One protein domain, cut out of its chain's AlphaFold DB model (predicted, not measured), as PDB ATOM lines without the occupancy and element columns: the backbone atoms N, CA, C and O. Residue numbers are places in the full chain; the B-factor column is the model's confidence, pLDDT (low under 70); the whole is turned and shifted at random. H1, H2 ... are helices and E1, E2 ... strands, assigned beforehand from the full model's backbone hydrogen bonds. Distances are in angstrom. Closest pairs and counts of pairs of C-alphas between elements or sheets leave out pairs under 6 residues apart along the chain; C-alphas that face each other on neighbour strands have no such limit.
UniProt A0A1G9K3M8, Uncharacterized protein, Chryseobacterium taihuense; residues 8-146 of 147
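What this domain is: This is residues 8 to 146 of the 147 residues of an uncharacterized protein of Chryseobacterium taihuense (UniProt A0A1G9K3M8). A twisted, curled sheet of six strands, E1 to E6, makes the body, and helix H2 packs on one face of it, mainly by E6 and E5, while the other face bears no named helix. A second helix, H1, lies off the sheet, beyond the start of H2. The printed part has 139 residues, in the chain order E1, E2, E3, E4, E5, E6, H1, H2; the strands stand in that same order across the antiparallel sheet. The class is mixed, helices and strands, though only 68 residues are in named elements, under half. The whole is compact, with a radius of gyration of the C-alphas of 15.6 A and spans of 46 by 36 by 27 A.

Where its parts are: E3, the longest strand, holds residues 44 to 55 and measures 29.7 A; it bends by 55 degrees at residue 49. E4 is residues 58 to 65, 23.4 A; E5 is residues 86 to 93, 23.1 A; E6 is residues 98 to 105, 23.3 A. E2 is residues 27 to 31, 13.1 A. E1 is residues 8 to 11, 10.0 A, with C-alpha 8 at (288.038, 299.792, 272.692). H2, residues 132 to 145, is 20.6 A long and ends with C-alpha 145 at (272.982, 297.772, 272.480). H1 is residues 117 to 125, 12.0 A.

How they stand to each other: The strands form a meander, each the antiparallel neighbour of the one before, and each successive pair is a hairpin. E1 and E6 are the edge strands. From edge to edge the strands' lines turn by 105 degrees and the way across the sheet by 80 degrees. Within hydrogen-bond range are N 9 and O 29 at 3.0 A for E1 and E2, N 28 and O 46 at 2.8 A for E2 and E3, N 52 and O 60 at 2.8 A for E3 and E4, N 61 and O 89 at 2.9 A for E4 and E5, and N 90 and O 101 at 2.9 A for E5 and E6. H2 is on one face of the sheet, giving two layers, a sheet and a helix. Its closest C-alphas with E6 are those of Ser 141 and Ala 100, 6.0 A apart. H1 is not on the sheet. H1 and H2 are close but not clearly touching, the C-alphas of Met 123 and Phe 132 being closest at 8.0 A, and about perpendicular at 84 degrees. In both helices every O i to N i+4 pair is within hydrogen-bond range.

The domain as a whole: The C-alphas of Gly 73 and Asp 96 are the farthest apart, 48.5 A. The printed part has no cut. The links E1 to E2, E2 to E3, E4 to E5 and E6 to H1 are long. The mean pLDDT of the printed part is 75.7, and residues 33 to 42, 72 to 81 and 108 to 146 are under 70.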
ATOM      1  N   PHE A   8     288.121 298.499 273.366       86.44
ATOM      2  CA  PHE A   8     288.038 299.792 272.692       86.44
ATOM      3  C   PHE A   8     288.290 300.902 273.706       86.44
ATOM      4  O   PHE A   8     287.666 300.924 274.764       86.44
ATOM      5  N   LYS A   9     289.174 301.848 273.376       91.62
ATOM      6  CA  LYS A   9     289.438 303.020 274.226       91.62
ATOM      7  C   LYS A   9     289.395 304.309 273.427       91.62
ATOM      8  O   LYS A   9     289.982 304.374 272.346       91.62
ATOM      9  N   LEU A  10     288.727 305.315 273.984       94.62
ATOM     10  CA  LEU A  10     288.642 306.654 273.417       94.62
ATOM     11  C   LEU A  10     289.849 307.491 273.851       94.62
ATOM     12  O   LEU A  10     290.263 307.473 275.012       94.62
ATOM     13  N   PHE A  11     290.393 308.229 272.896       95.25
ATOM     14  CA  PHE A  11     291.440 309.216 273.085       95.25
ATOM     15  C   PHE A  11     290.986 310.522 272.440       95.25
ATOM     16  O   PHE A  11     290.389 310.501 271.366       95.25
ATOM     17  N   ASP A  12     291.265 311.649 273.081       95.06
ATOM     18  CA  ASP A  12     290.959 312.962 272.525       95.06
ATOM     19  C   ASP A  12     291.827 313.285 271.295       95.06
ATOM     20  O   ASP A  12     292.746 312.543 270.932       95.06
ATOM     21  N   SER A  13     291.564 314.422 270.650       93.31
ATOM     22  CA  SER A  13     292.348 314.897 269.497       93.31
ATOM     23  C   SER A  13     293.854 315.095 269.759       93.31
ATOM     24  O   SER A  13     294.630 315.161 268.804       93.31
ATOM     25  N   ALA A  14     294.292 315.158 271.022       91.38
ATOM     26  CA  ALA A  14     295.701 315.226 271.409       91.38
ATOM     27  C   ALA A  14     296.319 313.838 271.672       91.38
ATOM     28  O   ALA A  14     297.509 313.740 271.979       91.38
ATOM     29  N   GLY A  15     295.542 312.759 271.536       90.44
ATOM     30  CA  GLY A  15     295.987 311.395 271.805       90.44
ATOM     31  C   GLY A  15     296.025 311.052 273.294       90.44
ATOM     32  O   GLY A  15     296.771 310.152 273.684       90.44
ATOM     33  N   ILE A  16     295.242 311.741 274.130       92.88
ATOM     34  CA  ILE A  16     295.127 311.481 275.571       92.88
ATOM     35  C   ILE A  16     293.863 310.673 275.855       92.88
ATOM     36  O   ILE A  16     292.790 310.976 275.344       92.88
ATOM     37  N   ILE A  17     293.982 309.625 276.675       94.12
ATOM     38  CA  ILE A  17     292.841 308.781 277.048       94.12
ATOM     39  C   ILE A  17     291.769 309.607 277.769       94.12
ATOM     40  O   ILE A  17     292.085 310.402 278.652       94.12
ATOM     41  N   THR A  18     290.505 309.407 277.401       93.88
ATOM     42  CA  THR A  18     289.389 310.182 277.952       93.88
ATOM     43  C   THR A  18     288.120 309.342 278.091       93.88
ATOM     44  O   THR A  18     287.910 308.379 277.353       93.88
ATOM     45  N   GLU A  19     287.266 309.720 279.041       91.62
ATOM     46  CA  GLU A  19     285.985 309.073 279.353       91.62
ATOM     47  C   GLU A  19     284.849 310.100 279.222       91.62
ATOM     48  O   GLU A  19     284.174 310.460 280.186       91.62
ATOM     49  N   ARG A  20     284.667 310.626 278.004       93.19
ATOM     50  CA  ARG A  20     283.581 311.555 277.644       93.19
ATOM     51  C   ARG A  20     282.827 311.092 276.398       93.19
ATOM     52  O   ARG A  20     283.238 310.147 275.729       93.19
ATOM     53  N   ILE A  21     281.748 311.797 276.050       90.50
ATOM     54  CA  ILE A  21     281.083 311.629 274.749       90.50
ATOM     55  C   ILE A  21     282.105 311.927 273.636       90.50
ATOM     56  O   ILE A  21     282.767 312.964 273.729       90.50
ATOM     57  N   PRO A  22     282.242 311.070 272.606       93.44
ATOM     58  CA  PRO A  22     283.186 311.292 271.515       93.44
ATOM     59  C   PRO A  22     282.914 312.575 270.720       93.44
ATOM     60  O   PRO A  22     281.778 313.043 270.634       93.44
ATOM     61  N   GLU A  23     283.960 313.110 270.098       95.69
ATOM     62  CA  GLU A  23     283.936 314.293 269.238       95.69
ATOM     63  C   GLU A  23     284.662 314.019 267.913       95.69
ATOM     64  O   GLU A  23     285.473 313.100 267.792       95.69
ATOM     65  N   ILE A  24     284.371 314.828 266.889       97.12
ATOM     66  CA  ILE A  24     285.110 314.771 265.623       97.12
ATOM     67  C   ILE A  24     286.578 315.117 265.897       97.12
ATOM     68  O   ILE A  24     286.875 316.133 266.519       97.12
ATOM     69  N   GLY A  25     287.492 314.287 265.397       95.88
ATOM     70  CA  GLY A  25     288.933 314.422 265.597       95.88
ATOM     71  C   GLY A  25     289.509 313.495 266.667       95.88
ATOM     72  O   GLY A  25     290.711 313.234 266.616       95.88
ATOM     73  N   ASP A  26     288.676 312.954 267.559       96.38
ATOM     74  CA  ASP A  26     289.085 311.950 268.544       96.38
ATOM     75  C   ASP A  26     289.528 310.639 267.880       96.38
ATOM     76  O   ASP A  26     289.152 310.315 266.746       96.38
ATOM     77  N   TYR A  27     290.286 309.843 268.628       95.12
ATOM     78  CA  TYR A  27     290.797 308.547 268.205       95.12
ATOM     79  C   TYR A  27     290.182 307.412 269.018       95.12
ATOM     80  O   TYR A  27     289.971 307.513 270.223       95.12
ATOM     81  N   ILE A  28     289.955 306.281 268.359       92.56
ATOM     82  CA  ILE A  28     289.556 305.034 269.000       92.56
ATOM     83  C   ILE A  28     290.675 304.026 268.776       92.56
ATOM     84  O   ILE A  28     291.015 303.682 267.640       92.56
ATOM     85  N   ARG A  29     291.233 303.544 269.883       91.12
ATOM     86  CA  ARG A  29     292.177 302.432 269.905       91.12
ATOM     87  C   ARG A  29     291.409 301.123 269.976       91.12
ATOM     88  O   ARG A  29     290.525 300.989 270.820       91.12
ATOM     89  N   ILE A  30     291.797 300.162 269.153       84.81
ATOM     90  CA  ILE A  30     291.180 298.843 269.059       84.81
ATOM     91  C   ILE A  30     292.243 297.796 269.405       84.81
ATOM     92  O   ILE A  30     293.252 297.657 268.710       84.81
ATOM     93  N   ASP A  31     292.028 297.070 270.498       80.31
ATOM     94  CA  ASP A  31     292.856 295.931 270.893       80.31
ATOM     95  C   ASP A  31     292.185 294.644 270.420       80.31
ATOM     96  O   ASP A  31     291.177 294.210 270.979       80.31
ATOM     97  N   ILE A  32     292.711 294.069 269.340       71.25
ATOM     98  CA  ILE A  32     292.168 292.864 268.722       71.25
ATOM     99  C   ILE A  32     292.921 291.641 269.264       71.25
ATOM    100  O   ILE A  32     294.132 291.524 269.054       71.25
ATOM    101  N   PRO A  33     292.211 290.663 269.846       63.66
ATOM    102  CA  PRO A  33     292.766 289.363 270.187       63.66
ATOM    103  C   PRO A  33     293.395 288.660 268.984       63.66
ATOM    104  O   PRO A  33     292.733 288.422 267.972       63.66
ATOM    105  N   GLY A  34     294.651 288.238 269.100       56.44
ATOM    106  CA  GLY A  34     295.298 287.443 268.063       56.44
ATOM    107  C   GLY A  34     296.657 286.895 268.493       56.44
ATOM    108  O   GLY A  34     297.238 287.383 269.462       56.44
ATOM    109  N   PRO A  35     297.198 285.889 267.781       47.69
ATOM    110  CA  PRO A  35     298.463 285.226 268.116       47.69
ATOM    111  C   PRO A  35     299.719 286.078 267.804       47.69
ATOM    112  O   PRO A  35     300.753 285.551 267.404       47.69
ATOM    113  N   GLY A  36     299.639 287.401 267.974       45.25
ATOM    114  CA  GLY A  36     300.766 288.335 267.933       45.25
ATOM    115  C   GLY A  36     301.187 288.692 269.358       45.25
ATOM    116  O   GLY A  36     300.653 289.626 269.951       45.25
ATOM    117  N   GLY A  37     302.076 287.879 269.930       34.53
ATOM    118  CA  GLY A  37     302.498 287.947 271.329       34.53
ATOM    119  C   GLY A  37     303.258 289.221 271.728       34.53
ATOM    120  O   GLY A  37     304.012 289.786 270.947       34.53
ATOM    121  N   SER A  38     303.005 289.624 272.975       36.97
ATOM    122  CA  SER A  38     303.848 290.236 274.030       36.97
ATOM    123  C   SER A  38     305.063 291.153 273.777       36.97
ATOM    124  O   SER A  38     305.477 291.777 274.749       36.97
ATOM    125  N   GLU A  39     305.600 291.362 272.578       34.06
ATOM    126  CA  GLU A  39     306.662 292.359 272.344       34.06
ATOM    127  C   GLU A  39     306.286 293.280 271.177       34.06
ATOM    128  O   GLU A  39     306.187 292.859 270.029       34.06
ATOM    129  N   GLY A  40     306.033 294.559 271.474       44.22
ATOM    130  CA  GLY A  40     305.711 295.558 270.450       44.22
ATOM    131  C   GLY A  40     304.258 295.551 269.959       44.22
ATOM    132  O   GLY A  40     304.030 295.731 268.764       44.22
ATOM    133  N   ARG A  41     303.274 295.382 270.861       54.50
ATOM    134  CA  ARG A  41     301.834 295.487 270.538       54.50
ATOM    135  C   ARG A  41     301.548 296.743 269.703       54.50
ATOM    136  O   ARG A  41     301.647 297.864 270.203       54.50
ATOM    137  N   SER A  42     301.192 296.554 268.434       63.16
ATOM    138  CA  SER A  42     300.583 297.594 267.609       63.16
ATOM    139  C   SER A  42     299.073 297.461 267.724       63.16
ATOM    140  O   SER A  42     298.524 296.434 267.335       63.16
ATOM    141  N   PHE A  43     298.431 298.481 268.277       78.00
ATOM    142  CA  PHE A  43     296.979 298.586 268.261       78.00
ATOM    143  C   PHE A  43     296.503 299.064 266.895       78.00
ATOM    144  O   PHE A  43     297.211 299.823 266.224       78.00
ATOM    145  N   ASP A  44     295.287 298.668 266.546       81.00
ATOM    146  CA  ASP A  44     294.566 299.269 265.439       81.00
ATOM    147  C   ASP A  44     294.006 300.616 265.913       81.00
ATOM    148  O   ASP A  44     293.520 300.751 267.039       81.00
ATOM    149  N   TRP A  45     294.105 301.635 265.063       88.19
ATOM    150  CA  TRP A  45     293.650 302.987 265.380       88.19
ATOM    151  C   TRP A  45     292.717 303.498 264.298       88.19
ATOM    152  O   TRP A  45     293.005 303.390 263.101       88.19
ATOM    153  N   VAL A  46     291.625 304.123 264.721       91.62
ATOM    154  CA  VAL A  46     290.729 304.868 263.837       91.62
ATOM    155  C   VAL A  46     290.486 306.265 264.398       91.62
ATOM    156  O   VAL A  46     290.466 306.446 265.610       91.62
ATOM    157  N   GLN A  47     290.297 307.248 263.525       95.06
ATOM    158  CA  GLN A  47     289.902 308.604 263.899       95.06
ATOM    159  C   GLN A  47     288.427 308.817 263.567       95.06
ATOM    160  O   GLN A  47     287.969 308.378 262.508       95.06
ATOM    161  N   ILE A  48     287.702 309.513 264.439       96.38
ATOM    162  CA  ILE A  48     286.332 309.957 264.189       96.38
ATOM    163  C   ILE A  48     286.383 311.132 263.214       96.38
ATOM    164  O   ILE A  48     286.871 312.211 263.538       96.38
ATOM    165  N   VAL A  49     285.882 310.917 262.000       96.94
ATOM    166  CA  VAL A  49     285.889 311.921 260.922       96.94
ATOM    167  C   VAL A  49     284.522 312.567 260.706       96.94
ATOM    168  O   VAL A  49     284.432 313.599 260.050       96.94
ATOM    169  N   MET A  50     283.464 311.970 261.252       96.31
ATOM    170  CA  MET A  50     282.106 312.507 261.236       96.31
ATOM    171  C   MET A  50     281.368 312.016 262.477       96.31
ATOM    172  O   MET A  50     281.494 310.847 262.846       96.31
ATOM    173  N   LEU A  51     280.588 312.900 263.088       95.94
ATOM    174  CA  LEU A  51     279.686 312.576 264.179       95.94
ATOM    175  C   LEU A  51     278.426 313.423 264.022       95.94
ATOM    176  O   LEU A  51     278.515 314.648 263.986       95.94
ATOM    177  N   ASP A  52     277.282 312.764 263.936       94.06
ATOM    178  CA  ASP A  52     275.961 313.376 263.942       94.06
ATOM    179  C   ASP A  52     275.176 312.806 265.126       94.06
ATOM    180  O   ASP A  52     275.080 311.589 265.312       94.06
ATOM    181  N   LYS A  53     274.688 313.719 265.959       89.94
ATOM    182  CA  LYS A  53     273.922 313.460 267.180       89.94
ATOM    183  C   LYS A  53     272.794 314.483 267.346       89.94
ATOM    184  O   LYS A  53     272.396 314.770 268.470       89.94
ATOM    185  N   GLU A  54     272.343 315.103 266.250       87.88
ATOM    186  CA  GLU A  54     271.296 316.135 266.302       87.88
ATOM    187  C   GLU A  54     269.938 315.569 266.741       87.88
ATOM    188  O   GLU A  54     269.107 316.293 267.285       87.88
ATOM    189  N   SER A  55     269.723 314.268 266.539       89.19
ATOM    190  CA  SER A  55     268.537 313.549 266.994       89.19
ATOM    191  C   SER A  55     268.823 312.776 268.281       89.19
ATOM    192  O   SER A  55     269.818 312.060 268.378       89.19
ATOM    193  N   GLU A  56     267.905 312.846 269.247       87.50
ATOM    194  CA  GLU A  56     267.988 312.063 270.489       87.50
ATOM    195  C   GLU A  56     267.885 310.548 270.244       87.50
ATOM    196  O   GLU A  56     268.420 309.751 271.018       87.50
ATOM    197  N   ASP A  57     267.242 310.146 269.146       92.50
ATOM    198  CA  ASP A  57     266.991 308.745 268.801       92.50
ATOM    199  C   ASP A  57     267.935 308.211 267.710       92.50
ATOM    200  O   ASP A  57     267.795 307.063 267.288       92.50
ATOM    201  N   LEU A  58     268.888 309.011 267.218       91.56
ATOM    202  CA  LEU A  58     269.808 308.600 266.157       91.56
ATOM    203  C   LEU A  58     271.202 309.189 266.364       91.56
ATOM    204  O   LEU A  58     271.383 310.401 266.373       91.56
ATOM    205  N   VAL A  59     272.198 308.309 266.407       93.94
ATOM    206  CA  VAL A  59     273.612 308.683 266.383       93.94
ATOM    207  C   VAL A  59     274.282 308.043 265.179       93.94
ATOM    208  O   VAL A  59     274.182 306.831 264.966       93.94
ATOM    209  N   LEU A  60     275.007 308.853 264.411       94.81
ATOM    210  CA  LEU A  60     275.872 308.405 263.329       94.81
ATOM    211  C   LEU A  60     277.312 308.805 263.633       94.81
ATOM    212  O   LEU A  60     277.613 309.967 263.870       94.81
ATOM    213  N   MET A  61     278.223 307.843 263.576       94.88
ATOM    214  CA  MET A  61     279.652 308.064 263.770       94.88
ATOM    215  C   MET A  61     280.409 307.414 262.621       94.88
ATOM    216  O   MET A  61     280.245 306.226 262.365       94.88
ATOM    217  N   GLN A  62     281.256 308.165 261.925       95.19
ATOM    218  CA  GLN A  62     282.139 307.609 260.904       95.19
ATOM    219  C   GLN A  62     283.581 307.642 261.380       95.19
ATOM    220  O   GLN A  62     284.102 308.689 261.761       95.19
ATOM    221  N   CYS A  63     284.237 306.493 261.274       94.38
ATOM    222  CA  CYS A  63     285.633 306.318 261.623       94.38
ATOM    223  C   CYS A  63     286.464 305.963 260.388       94.38
ATOM    224  O   CYS A  63     285.989 305.290 259.466       94.38
ATOM    225  N   ARG A  64     287.727 306.387 260.387       92.25
ATOM    226  CA  ARG A  64     288.710 306.082 259.341       92.25
ATOM    227  C   ARG A  64     289.995 305.515 259.953       92.25
ATOM    228  O   ARG A  64     290.465 306.090 260.933       92.25
ATOM    229  N   PRO A  65     290.590 304.448 259.387       89.88
ATOM    230  CA  PRO A  65     291.890 303.939 259.821       89.88
ATOM    231  C   PRO A  65     292.965 305.020 259.825       89.88
ATOM    232  O   PRO A  65     293.139 305.726 258.836       89.88
ATOM    233  N   CYS A  66     293.714 305.133 260.914       87.12
ATOM    234  CA  CYS A  66     294.713 306.180 261.080       87.12
ATOM    235  C   CYS A  66     296.003 305.645 261.719       87.12
ATOM    236  O   CYS A  66     296.157 304.451 261.979       87.12
ATOM    237  N   HIS A  67     296.985 306.532 261.866       84.88
ATOM    238  CA  HIS A  67     298.218 306.226 262.581       84.88
ATOM    239  C   HIS A  67     297.999 306.380 264.090       84.88
ATOM    240  O   HIS A  67     297.058 307.035 264.527       84.88
ATOM    241  N   ASP A  68     298.895 305.788 264.871       86.06
ATOM    242  CA  ASP A  68     298.933 305.957 266.322       86.06
ATOM    243  C   ASP A  68     299.185 307.441 266.673       86.06
ATOM    244  O   ASP A  68     300.247 307.960 266.301       86.06
ATOM    245  N   PRO A  69     298.257 308.128 267.371       84.06
ATOM    246  CA  PRO A  69     298.389 309.552 267.677       84.06
ATOM    247  C   PRO A  69     299.589 309.850 268.588       84.06
ATOM    248  O   PRO A  69     300.164 310.935 268.509       84.06
ATOM    249  N   ALA A  70     300.053 308.879 269.384       79.44
ATOM    250  CA  ALA A  70     301.240 309.038 270.222       79.44
ATOM    251  C   ALA A  70     302.556 308.987 269.419       79.44
ATOM    252  O   ALA A  70     303.615 309.364 269.922       79.44
ATOM    253  N   LYS A  71     302.520 308.525 268.162       74.38
ATOM    254  CA  LYS A  71     303.693 308.383 267.284       74.38
ATOM    255  C   LYS A  71     303.631 309.375 266.126       74.38
ATOM    256  O   LYS A  71     303.664 308.981 264.961       74.38
ATOM    257  N   SER A  72     303.626 310.667 266.450       60.34
ATOM    258  CA  SER A  72     303.535 311.790 265.497       60.34
ATOM    259  C   SER A  72     304.567 311.769 264.350       60.34
ATOM    260  O   SER A  72     304.310 312.310 263.278       60.34
ATOM    261  N   GLY A  73     305.714 311.099 264.521       60.78
ATOM    262  CA  GLY A  73     306.729 310.914 263.471       60.78
ATOM    263  C   GLY A  73     306.461 309.768 262.481       60.78
ATOM    264  O   GLY A  73     307.153 309.655 261.470       60.78
ATOM    265  N   SER A  74     305.476 308.903 262.741       63.84
ATOM    266  CA  SER A  74     305.177 307.717 261.936       63.84
ATOM    267  C   SER A  74     303.834 307.860 261.226       63.84
ATOM    268  O   SER A  74     302.778 307.756 261.836       63.84
ATOM    269  N   ARG A  75     303.854 307.957 259.892       63.31
ATOM    270  CA  ARG A  75     302.633 307.922 259.055       63.31
ATOM    271  C   ARG A  75     302.091 306.508 258.823       63.31
ATOM    272  O   ARG A  75     301.209 306.303 257.991       63.31
ATOM    273  N   LYS A  76     302.659 305.507 259.499       66.56
ATOM    274  CA  LYS A  76     302.287 304.109 259.312       66.56
ATOM    275  C   LYS A  76     300.935 303.847 259.967       66.56
ATOM    276  O   LYS A  76     300.809 303.874 261.186       66.56
ATOM    277  N   VAL A  77     299.948 303.546 259.135       63.72
ATOM    278  CA  VAL A  77     298.645 303.042 259.564       63.72
ATOM    279  C   VAL A  77     298.823 301.568 259.913       63.72
ATOM    280  O   VAL A  77     298.995 300.731 259.026       63.72
ATOM    281  N   ALA A  78     298.876 301.258 261.204       67.12
ATOM    282  CA  ALA A  78     298.887 299.890 261.708       67.12
ATOM    283  C   ALA A  78     297.435 299.413 261.833       67.12
ATOM    284  O   ALA A  78     296.902 299.323 262.922       67.12
ATOM    285  N   HIS A  79     296.781 299.223 260.688       65.06
ATOM    286  CA  HIS A  79     295.386 298.800 260.597       65.06
ATOM    287  C   HIS A  79     295.216 297.912 259.365       65.06
ATOM    288  O   HIS A  79     295.929 298.092 258.370       65.06
ATOM    289  N   PHE A  80     294.276 296.970 259.420       65.44
ATOM    290  CA  PHE A  80     294.069 295.981 258.357       65.44
ATOM    291  C   PHE A  80     293.521 296.539 257.050       65.44
ATOM    292  O   PHE A  80     293.943 296.105 255.975       65.44
ATOM    293  N   TYR A  81     292.637 297.528 257.131       69.44
ATOM    294  CA  TYR A  81     292.255 298.346 255.985       69.44
ATOM    295  C   TYR A  81     293.140 299.575 255.823       69.44
ATOM    296  O   TYR A  81     293.672 300.113 256.795       69.44
ATOM    297  N   SER A  82     293.278 300.019 254.574       73.69
ATOM    298  CA  SER A  82     293.963 301.262 254.235       73.69
ATOM    299  C   SER A  82     293.215 302.494 254.768       73.69
ATOM    300  O   SER A  82     292.023 302.441 255.065       73.69
ATOM    301  N   ASN A  83     293.898 303.642 254.817       80.38
ATOM    302  CA  ASN A  83     293.307 304.938 255.190       80.38
ATOM    303  C   ASN A  83     292.169 305.391 254.239       80.38
ATOM    304  O   ASN A  83     291.413 306.302 254.553       80.38
ATOM    305  N   ALA A  84     292.026 304.773 253.060       83.44
ATOM    306  CA  ALA A  84     290.910 305.064 252.157       83.44
ATOM    307  C   ALA A  84     289.578 304.461 252.642       83.44
ATOM    308  O   ALA A  84     288.516 304.904 252.196       83.44
ATOM    309  N   ALA A  85     289.627 303.467 253.537       85.56
ATOM    310  CA  ALA A  85     288.441 302.825 254.078       85.56
ATOM    311  C   ALA A  85     287.737 303.711 255.111       85.56
ATOM    312  O   ALA A  85     288.361 304.494 255.828       85.56
ATOM    313  N   THR A  86     286.422 303.557 255.224       90.19
ATOM    314  CA  THR A  86     285.631 304.183 256.290       90.19
ATOM    315  C   THR A  86     284.632 303.188 256.852       90.19
ATOM    316  O   THR A  86     284.024 302.433 256.089       90.19
ATOM    317  N   SER A  87     284.402 303.250 258.159       89.56
ATOM    318  CA  SER A  87     283.372 302.483 258.856       89.56
ATOM    319  C   SER A  87     282.371 303.453 259.466       89.56
ATOM    320  O   SER A  87     282.746 304.295 260.275       89.56
ATOM    321  N   THR A  88     281.107 303.362 259.053       91.44
ATOM    322  CA  THR A  88     280.025 304.203 259.586       91.44
ATOM    323  C   THR A  88     279.163 303.383 260.531       91.44
ATOM    324  O   THR A  88     278.554 302.403 260.109       91.44
ATOM    325  N   PHE A  89     279.122 303.789 261.791       91.06
ATOM    326  CA  PHE A  89     278.276 303.254 262.846       91.06
ATOM    327  C   PHE A  89     277.008 304.082 262.906       91.06
ATOM    328  O   PHE A  89     277.070 305.308 262.932       91.06
ATOM    329  N   ILE A  90     275.869 303.408 262.924       91.81
ATOM    330  CA  ILE A  90     274.566 304.036 263.088       91.81
ATOM    331  C   ILE A  90     273.868 303.308 264.221       91.81
ATOM    332  O   ILE A  90     273.685 302.093 264.137       91.81
ATOM    333  N   VAL A  91     273.492 304.039 265.263       91.81
ATOM    334  CA  VAL A  91     272.661 303.536 266.356       91.81
ATOM    335  C   VAL A  91     271.365 304.322 266.333       91.81
ATOM    336  O   VAL A  91     271.389 305.543 266.450       91.81
ATOM    337  N   SER A  92     270.245 303.628 266.154       92.44
ATOM    338  CA  SER A  92     268.914 304.221 266.179       92.44
ATOM    339  C   SER A  92     268.040 303.563 267.236       92.44
ATOM    340  O   SER A  92     267.984 302.334 267.348       92.44
ATOM    341  N   LYS A  93     267.344 304.388 268.009       92.31
ATOM    342  CA  LYS A  93     266.348 303.967 268.983       92.31
ATOM    343  C   LYS A  93     264.969 303.985 268.330       92.31
ATOM    344  O   LYS A  93     264.601 304.923 267.631       92.31
ATOM    345  N   HIS A  94     264.218 302.915 268.539       90.75
ATOM    346  CA  HIS A  94     262.826 302.779 268.134       90.75
ATOM    347  C   HIS A  94     261.975 302.501 269.379       90.75
ATOM    348  O   HIS A  94     262.505 302.333 270.478       90.75
ATOM    349  N   THR A  95     260.653 302.464 269.218       91.00
ATOM    350  CA  THR A  95     259.703 302.307 270.330       91.00
ATOM    351  C   THR A  95     259.981 301.071 271.191       91.00
ATOM    352  O   THR A  95     259.858 301.131 272.410       91.00
ATOM    353  N   ASP A  96     260.353 299.959 270.563       92.94
ATOM    354  CA  ASP A  96     260.454 298.633 271.177       92.94
ATOM    355  C   ASP A  96     261.819 297.954 270.968       92.94
ATOM    356  O   ASP A  96     262.067 296.883 271.522       92.94
ATOM    357  N   PHE A  97     262.727 298.565 270.204       87.94
ATOM    358  CA  PHE A  97     264.069 298.029 269.979       87.94
ATOM    359  C   PHE A  97     265.106 299.121 269.707       87.94
ATOM    360  O   PHE A  97     264.790 300.244 269.319       87.94
ATOM    361  N   ILE A  98     266.379 298.757 269.851       88.88
ATOM    362  CA  ILE A  98     267.513 299.547 269.371       88.88
ATOM    363  C   ILE A  98     268.151 298.804 268.210       88.88
ATOM    364  O   ILE A  98     268.337 297.587 268.247       88.88
ATOM    365  N   LYS A  99     268.495 299.546 267.164       88.56
ATOM    366  CA  LYS A  99     269.158 299.023 265.979       88.56
ATOM    367  C   LYS A  99     270.545 299.628 265.867       88.56
ATOM    368  O   LYS A  99     270.691 300.841 265.794       88.56
ATOM    369  N   ALA A 100     271.554 298.768 265.788       87.81
ATOM    370  CA  ALA A 100     272.918 299.159 265.459       87.81
ATOM    371  C   ALA A 100     273.310 298.586 264.092       87.81
ATOM    372  O   ALA A 100     273.117 297.398 263.823       87.81
ATOM    373  N   GLY A 101     273.858 299.430 263.223       85.19
ATOM    374  CA  GLY A 101     274.363 299.058 261.907       85.19
ATOM    375  C   GLY A 101     275.784 299.564 261.698       85.19
ATOM    376  O   GLY A 101     276.123 300.665 262.123       85.19
ATOM    377  N   ILE A 102     276.611 298.761 261.024       85.75
ATOM    378  CA  ILE A 102     277.965 299.145 260.614       85.75
ATOM    379  C   ILE A 102     278.067 299.031 259.100       85.75
ATOM    380  O   ILE A 102     277.784 297.978 258.524       85.75
ATOM    381  N   TYR A 103     278.509 300.107 258.465       86.38
ATOM    382  CA  TYR A 103     278.598 300.222 257.018       86.38
ATOM    383  C   TYR A 103     280.031 300.554 256.604       86.38
ATOM    384  O   TYR A 103     280.502 301.680 256.783       86.38
ATOM    385  N   GLY A 104     280.716 299.556 256.047       85.00
ATOM    386  CA  GLY A 104     282.039 299.698 255.445       85.00
ATOM    387  C   GLY A 104     281.981 300.282 254.030       85.00
ATOM    388  O   GLY A 104     281.078 299.969 253.243       85.00
ATOM    389  N   ARG A 105     282.957 301.126 253.686       86.00
ATOM    390  CA  ARG A 105     283.202 301.635 252.326       86.00
ATOM    391  C   ARG A 105     284.696 301.597 252.025       86.00
ATOM    392  O   ARG A 105     285.501 301.839 252.919       86.00
ATOM    393  N   ASN A 106     285.044 301.332 250.764       82.19
ATOM    394  CA  ASN A 106     286.426 301.324 250.258       82.19
ATOM    395  C   ASN A 106     287.386 300.427 251.066       82.19
ATOM    396  O   ASN A 106     288.561 300.746 251.238       82.19
ATOM    397  N   GLU A 107     286.873 299.305 251.568       76.19
ATOM    398  CA  GLU A 107     287.587 298.336 252.399       76.19
ATOM    399  C   GLU A 107     288.636 297.566 251.581       76.19
ATOM    400  O   GLU A 107     288.383 296.484 251.052       76.19
ATOM    401  N   SER A 108     289.828 298.152 251.449       68.81
ATOM    402  CA  SER A 108     290.977 297.553 250.767       68.81
ATOM    403  C   SER A 108     292.074 297.161 251.766       68.81
ATOM    404  O   SER A 108     292.357 297.935 252.689       68.81
ATOM    405  N   PRO A 109     292.715 295.984 251.614       65.12
ATOM    406  CA  PRO A 109     293.793 295.562 252.505       65.12
ATOM    407  C   PRO A 109     294.971 296.541 252.518       65.12
ATOM    408  O   PRO A 109     295.393 297.053 251.480       65.12
ATOM    409  N   ASN A 110     295.549 296.765 253.694       62.75
ATOM    410  CA  ASN A 110     296.717 297.618 253.873       62.75
ATOM    411  C   ASN A 110     298.029 296.822 253.775       62.75
ATOM    412  O   ASN A 110     298.599 296.397 254.782       62.75
ATOM    413  N   PHE A 111     298.553 296.665 252.559       63.56
ATOM    414  CA  PHE A 111     299.796 295.918 252.307       63.56
ATOM    415  C   PHE A 111     301.073 296.578 252.861       63.56
ATOM    416  O   PHE A 111     302.116 295.932 252.911       63.56
ATOM    417  N   ASN A 112     300.999 297.831 253.320       60.06
ATOM    418  CA  ASN A 112     302.146 298.591 253.838       60.06
ATOM    419  C   ASN A 112     302.288 298.515 255.369       60.06
ATOM    420  O   ASN A 112     303.189 299.116 255.964       60.06
ATOM    421  N   SER A 113     301.416 297.763 256.038       56.62
ATOM    422  CA  SER A 113     301.491 297.534 257.475       56.62
ATOM    423  C   SER A 113     302.314 296.267 257.755       56.62
ATOM    424  O   SER A 113     301.873 295.137 257.603       56.62
ATOM    425  N   GLY A 114     303.579 296.433 258.149       53.19
ATOM    426  CA  GLY A 114     304.500 295.310 258.427       53.19
ATOM    427  C   GLY A 114     304.103 294.342 259.565       53.19
ATOM    428  O   GLY A 114     304.918 293.510 259.933       53.19
ATOM    429  N   PHE A 115     302.895 294.439 260.131       53.22
ATOM    430  CA  PHE A 115     302.376 293.547 261.183       53.22
ATOM    431  C   PHE A 115     301.694 292.279 260.619       53.22
ATOM    432  O   PHE A 115     301.276 291.387 261.350       53.22
ATOM    433  N   PHE A 116     301.567 292.179 259.292       53.09
ATOM    434  CA  PHE A 116     300.559 291.325 258.664       53.09
ATOM    435  C   PHE A 116     300.943 289.875 258.404       53.09
ATOM    436  O   PHE A 116     300.128 289.180 257.816       53.09
ATOM    437  N   ASN A 117     302.094 289.352 258.836       51.28
ATOM    438  CA  ASN A 117     302.413 287.966 258.469       51.28
ATOM    439  C   ASN A 117     301.420 286.960 259.094       51.28
ATOM    440  O   ASN A 117     300.853 286.133 258.386       51.28
ATOM    441  N   SER A 118     301.098 287.095 260.384       52.12
ATOM    442  CA  SER A 118     300.161 286.187 261.070       52.12
ATOM    443  C   SER A 118     298.691 286.439 260.719       52.12
ATOM    444  O   SER A 118     297.938 285.484 260.544       52.12
ATOM    445  N   LEU A 119     298.271 287.701 260.561       54.09
ATOM    446  CA  LEU A 119     296.893 288.029 260.171       54.09
ATOM    447  C   LEU A 119     296.625 287.698 258.695       54.09
ATOM    448  O   LEU A 119     295.549 287.211 258.365       54.09
ATOM    449  N   ARG A 120     297.616 287.874 257.809       52.38
ATOM    450  CA  ARG A 120     297.555 287.376 256.429       52.38
ATOM    451  C   ARG A 120     297.491 285.854 256.412       52.38
ATOM    452  O   ARG A 120     296.662 285.329 255.685       52.38
ATOM    453  N   ASN A 121     298.275 285.159 257.239       51.91
ATOM    454  CA  ASN A 121     298.181 283.701 257.369       51.91
ATOM    455  C   ASN A 121     296.799 283.259 257.866       51.91
ATOM    456  O   ASN A 121     296.253 282.303 257.331       51.91
ATOM    457  N   LEU A 122     296.192 283.986 258.810       52.97
ATOM    458  CA  LEU A 122     294.828 283.723 259.274       52.97
ATOM    459  C   LEU A 122     293.786 283.985 258.172       52.97
ATOM    460  O   LEU A 122     292.921 283.150 257.939       52.97
ATOM    461  N   MET A 123     293.881 285.105 257.449       53.31
ATOM    462  CA  MET A 123     292.959 285.438 256.355       53.31
ATOM    463  C   MET A 123     293.098 284.502 255.146       53.31
ATOM    464  O   MET A 123     292.095 284.189 254.504       53.31
ATOM    465  N   VAL A 124     294.316 284.031 254.857       50.25
ATOM    466  CA  VAL A 124     294.604 283.018 253.827       50.25
ATOM    467  C   VAL A 124     294.100 281.642 254.270       50.25
ATOM    468  O   VAL A 124     293.448 280.969 253.480       50.25
ATOM    469  N   ALA A 125     294.318 281.247 255.530       48.53
ATOM    470  CA  ALA A 125     293.840 279.973 256.071       48.53
ATOM    471  C   ALA A 125     292.306 279.896 256.172       48.53
ATOM    472  O   ALA A 125     291.736 278.822 256.019       48.53
ATOM    473  N   VAL A 126     291.634 281.028 256.407       51.59
ATOM    474  CA  VAL A 126     290.169 281.104 256.551       51.59
ATOM    475  C   VAL A 126     289.461 281.400 255.212       51.59
ATOM    476  O   VAL A 126     288.236 281.381 255.151       51.59
ATOM    477  N   GLY A 127     290.185 281.665 254.113       47.75
ATOM    478  CA  GLY A 127     289.578 282.027 252.816       47.75
ATOM    479  C   GLY A 127     288.726 283.310 252.869       47.75
ATOM    480  O   GLY A 127     287.828 283.512 252.054       47.75
ATOM    481  N   GLY A 128     288.961 284.163 253.872       51.22
ATOM    482  CA  GLY A 128     287.915 284.960 254.517       51.22
ATOM    483  C   GLY A 128     288.107 286.472 254.451       51.22
ATOM    484  O   GLY A 128     287.978 287.140 255.474       51.22
ATOM    485  N   MET A 129     288.349 287.048 253.268       47.66
ATOM    486  CA  MET A 129     288.290 288.517 253.113       47.66
ATOM    487  C   MET A 129     286.912 289.103 253.494       47.66
ATOM    488  O   MET A 129     286.810 290.290 253.780       47.66
ATOM    489  N   LEU A 130     285.854 288.283 253.538       49.00
ATOM    490  CA  LEU A 130     284.461 288.723 253.711       49.00
ATOM    491  C   LEU A 130     283.907 288.659 255.153       49.00
ATOM    492  O   LEU A 130     282.712 288.913 255.342       49.00
ATOM    493  N   GLY A 131     284.720 288.317 256.164       50.19
ATOM    494  CA  GLY A 131     284.194 287.949 257.492       50.19
ATOM    495  C   GLY A 131     284.853 288.567 258.728       50.19
ATOM    496  O   GLY A 131     284.162 288.776 259.721       50.19
ATOM    497  N   PHE A 132     286.154 288.868 258.714       54.59
ATOM    498  CA  PHE A 132     286.879 289.154 259.964       54.59
ATOM    499  C   PHE A 132     286.553 290.532 260.571       54.59
ATOM    500  O   PHE A 132     286.326 290.641 261.775       54.59
ATOM    501  N   SER A 133     286.414 291.569 259.738       54.94
ATOM    502  CA  SER A 133     285.996 292.915 260.167       54.94
ATOM    503  C   SER A 133     284.584 292.931 260.753       54.94
ATOM    504  O   SER A 133     284.326 293.575 261.771       54.94
ATOM    505  N   LYS A 134     283.669 292.147 260.166       58.03
ATOM    506  CA  LYS A 134     282.298 291.986 260.668       58.03
ATOM    507  C   LYS A 134     282.264 291.427 262.089       58.03
ATOM    508  O   LYS A 134     281.382 291.809 262.849       58.03
ATOM    509  N   VAL A 135     283.197 290.548 262.464       59.47
ATOM    510  CA  VAL A 135     283.248 289.961 263.814       59.47
ATOM    511  C   VAL A 135     283.651 291.003 264.860       59.47
ATOM    512  O   VAL A 135     283.034 291.069 265.918       59.47
ATOM    513  N   GLN A 136     284.623 291.862 264.553       61.09
ATOM    514  CA  GLN A 136     285.099 292.887 265.488       61.09
ATOM    515  C   GLN A 136     284.075 293.993 265.708       61.09
ATOM    516  O   GLN A 136     283.778 294.354 266.845       61.09
ATOM    517  N   TRP A 137     283.475 294.494 264.628       61.81
ATOM    518  CA  TRP A 137     282.442 295.511 264.757       61.81
ATOM    519  C   TRP A 137     281.168 294.956 265.394       61.81
ATOM    520  O   TRP A 137     280.512 295.669 266.145       61.81
ATOM    521  N   LYS A 138     280.865 293.664 265.211       60.19
ATOM    522  CA  LYS A 138     279.794 292.996 265.964       60.19
ATOM    523  C   LYS A 138     280.037 293.041 267.476       60.19
ATOM    524  O   LYS A 138     279.076 293.236 268.212       60.19
ATOM    525  N   CYS A 139     281.280 292.915 267.952       62.97
ATOM    526  CA  CYS A 139     281.590 293.093 269.376       62.97
ATOM    527  C   CYS A 139     281.287 294.520 269.852       62.97
ATOM    528  O   CYS A 139     280.628 294.674 270.877       62.97
ATOM    529  N   LEU A 140     281.687 295.542 269.085       66.25
ATOM    530  CA  LEU A 140     281.374 296.938 269.411       66.25
ATOM    531  C   LEU A 140     279.859 297.187 269.419       66.25
ATOM    532  O   LEU A 140     279.328 297.714 270.389       66.25
ATOM    533  N   SER A 141     279.142 296.758 268.377       64.62
ATOM    534  CA  SER A 141     277.685 296.914 268.301       64.62
ATOM    535  C   SER A 141     276.957 296.179 269.416       64.62
ATOM    536  O   SER A 141     276.013 296.735 269.959       64.62
ATOM    537  N   ASN A 142     277.403 294.980 269.797       66.44
ATOM    538  CA  ASN A 142     276.841 294.275 270.944       66.44
ATOM    539  C   ASN A 142     277.039 295.059 272.247       66.44
ATOM    540  O   ASN A 142     276.140 295.043 273.079       66.44
ATOM    541  N   GLY A 143     278.177 295.738 272.425       63.06
ATOM    542  CA  GLY A 143     278.406 296.618 273.575       63.06
ATOM    543  C   GLY A 143     277.542 297.884 273.552       63.06
ATOM    544  O   GLY A 143     277.127 298.350 274.601       63.06
ATOM    545  N   LEU A 144     277.219 298.414 272.367       67.38
ATOM    546  CA  LEU A 144     276.376 299.608 272.225       67.38
ATOM    547  C   LEU A 144     274.889 299.351 272.519       67.38
ATOM    548  O   LEU A 144     274.174 300.286 272.862       67.38
ATOM    549  N   VAL A 145     274.413 298.113 272.344       69.38
ATOM    550  CA  VAL A 145     272.982 297.772 272.480       69.38
ATOM    551  C   VAL A 145     272.644 296.924 273.705       69.38
ATOM    552  O   VAL A 145     271.465 296.785 274.010       69.38
ATOM    553  N   ASN A 146     273.635 296.344 274.390       58.97
ATOM    554  CA  ASN A 146     273.423 295.650 275.662       58.97
ATOM    555  C   ASN A 146     273.859 296.571 276.805       58.97
ATOM    556  O   ASN A 146     275.056 296.745 277.028       58.97
TER     557      ASN A 146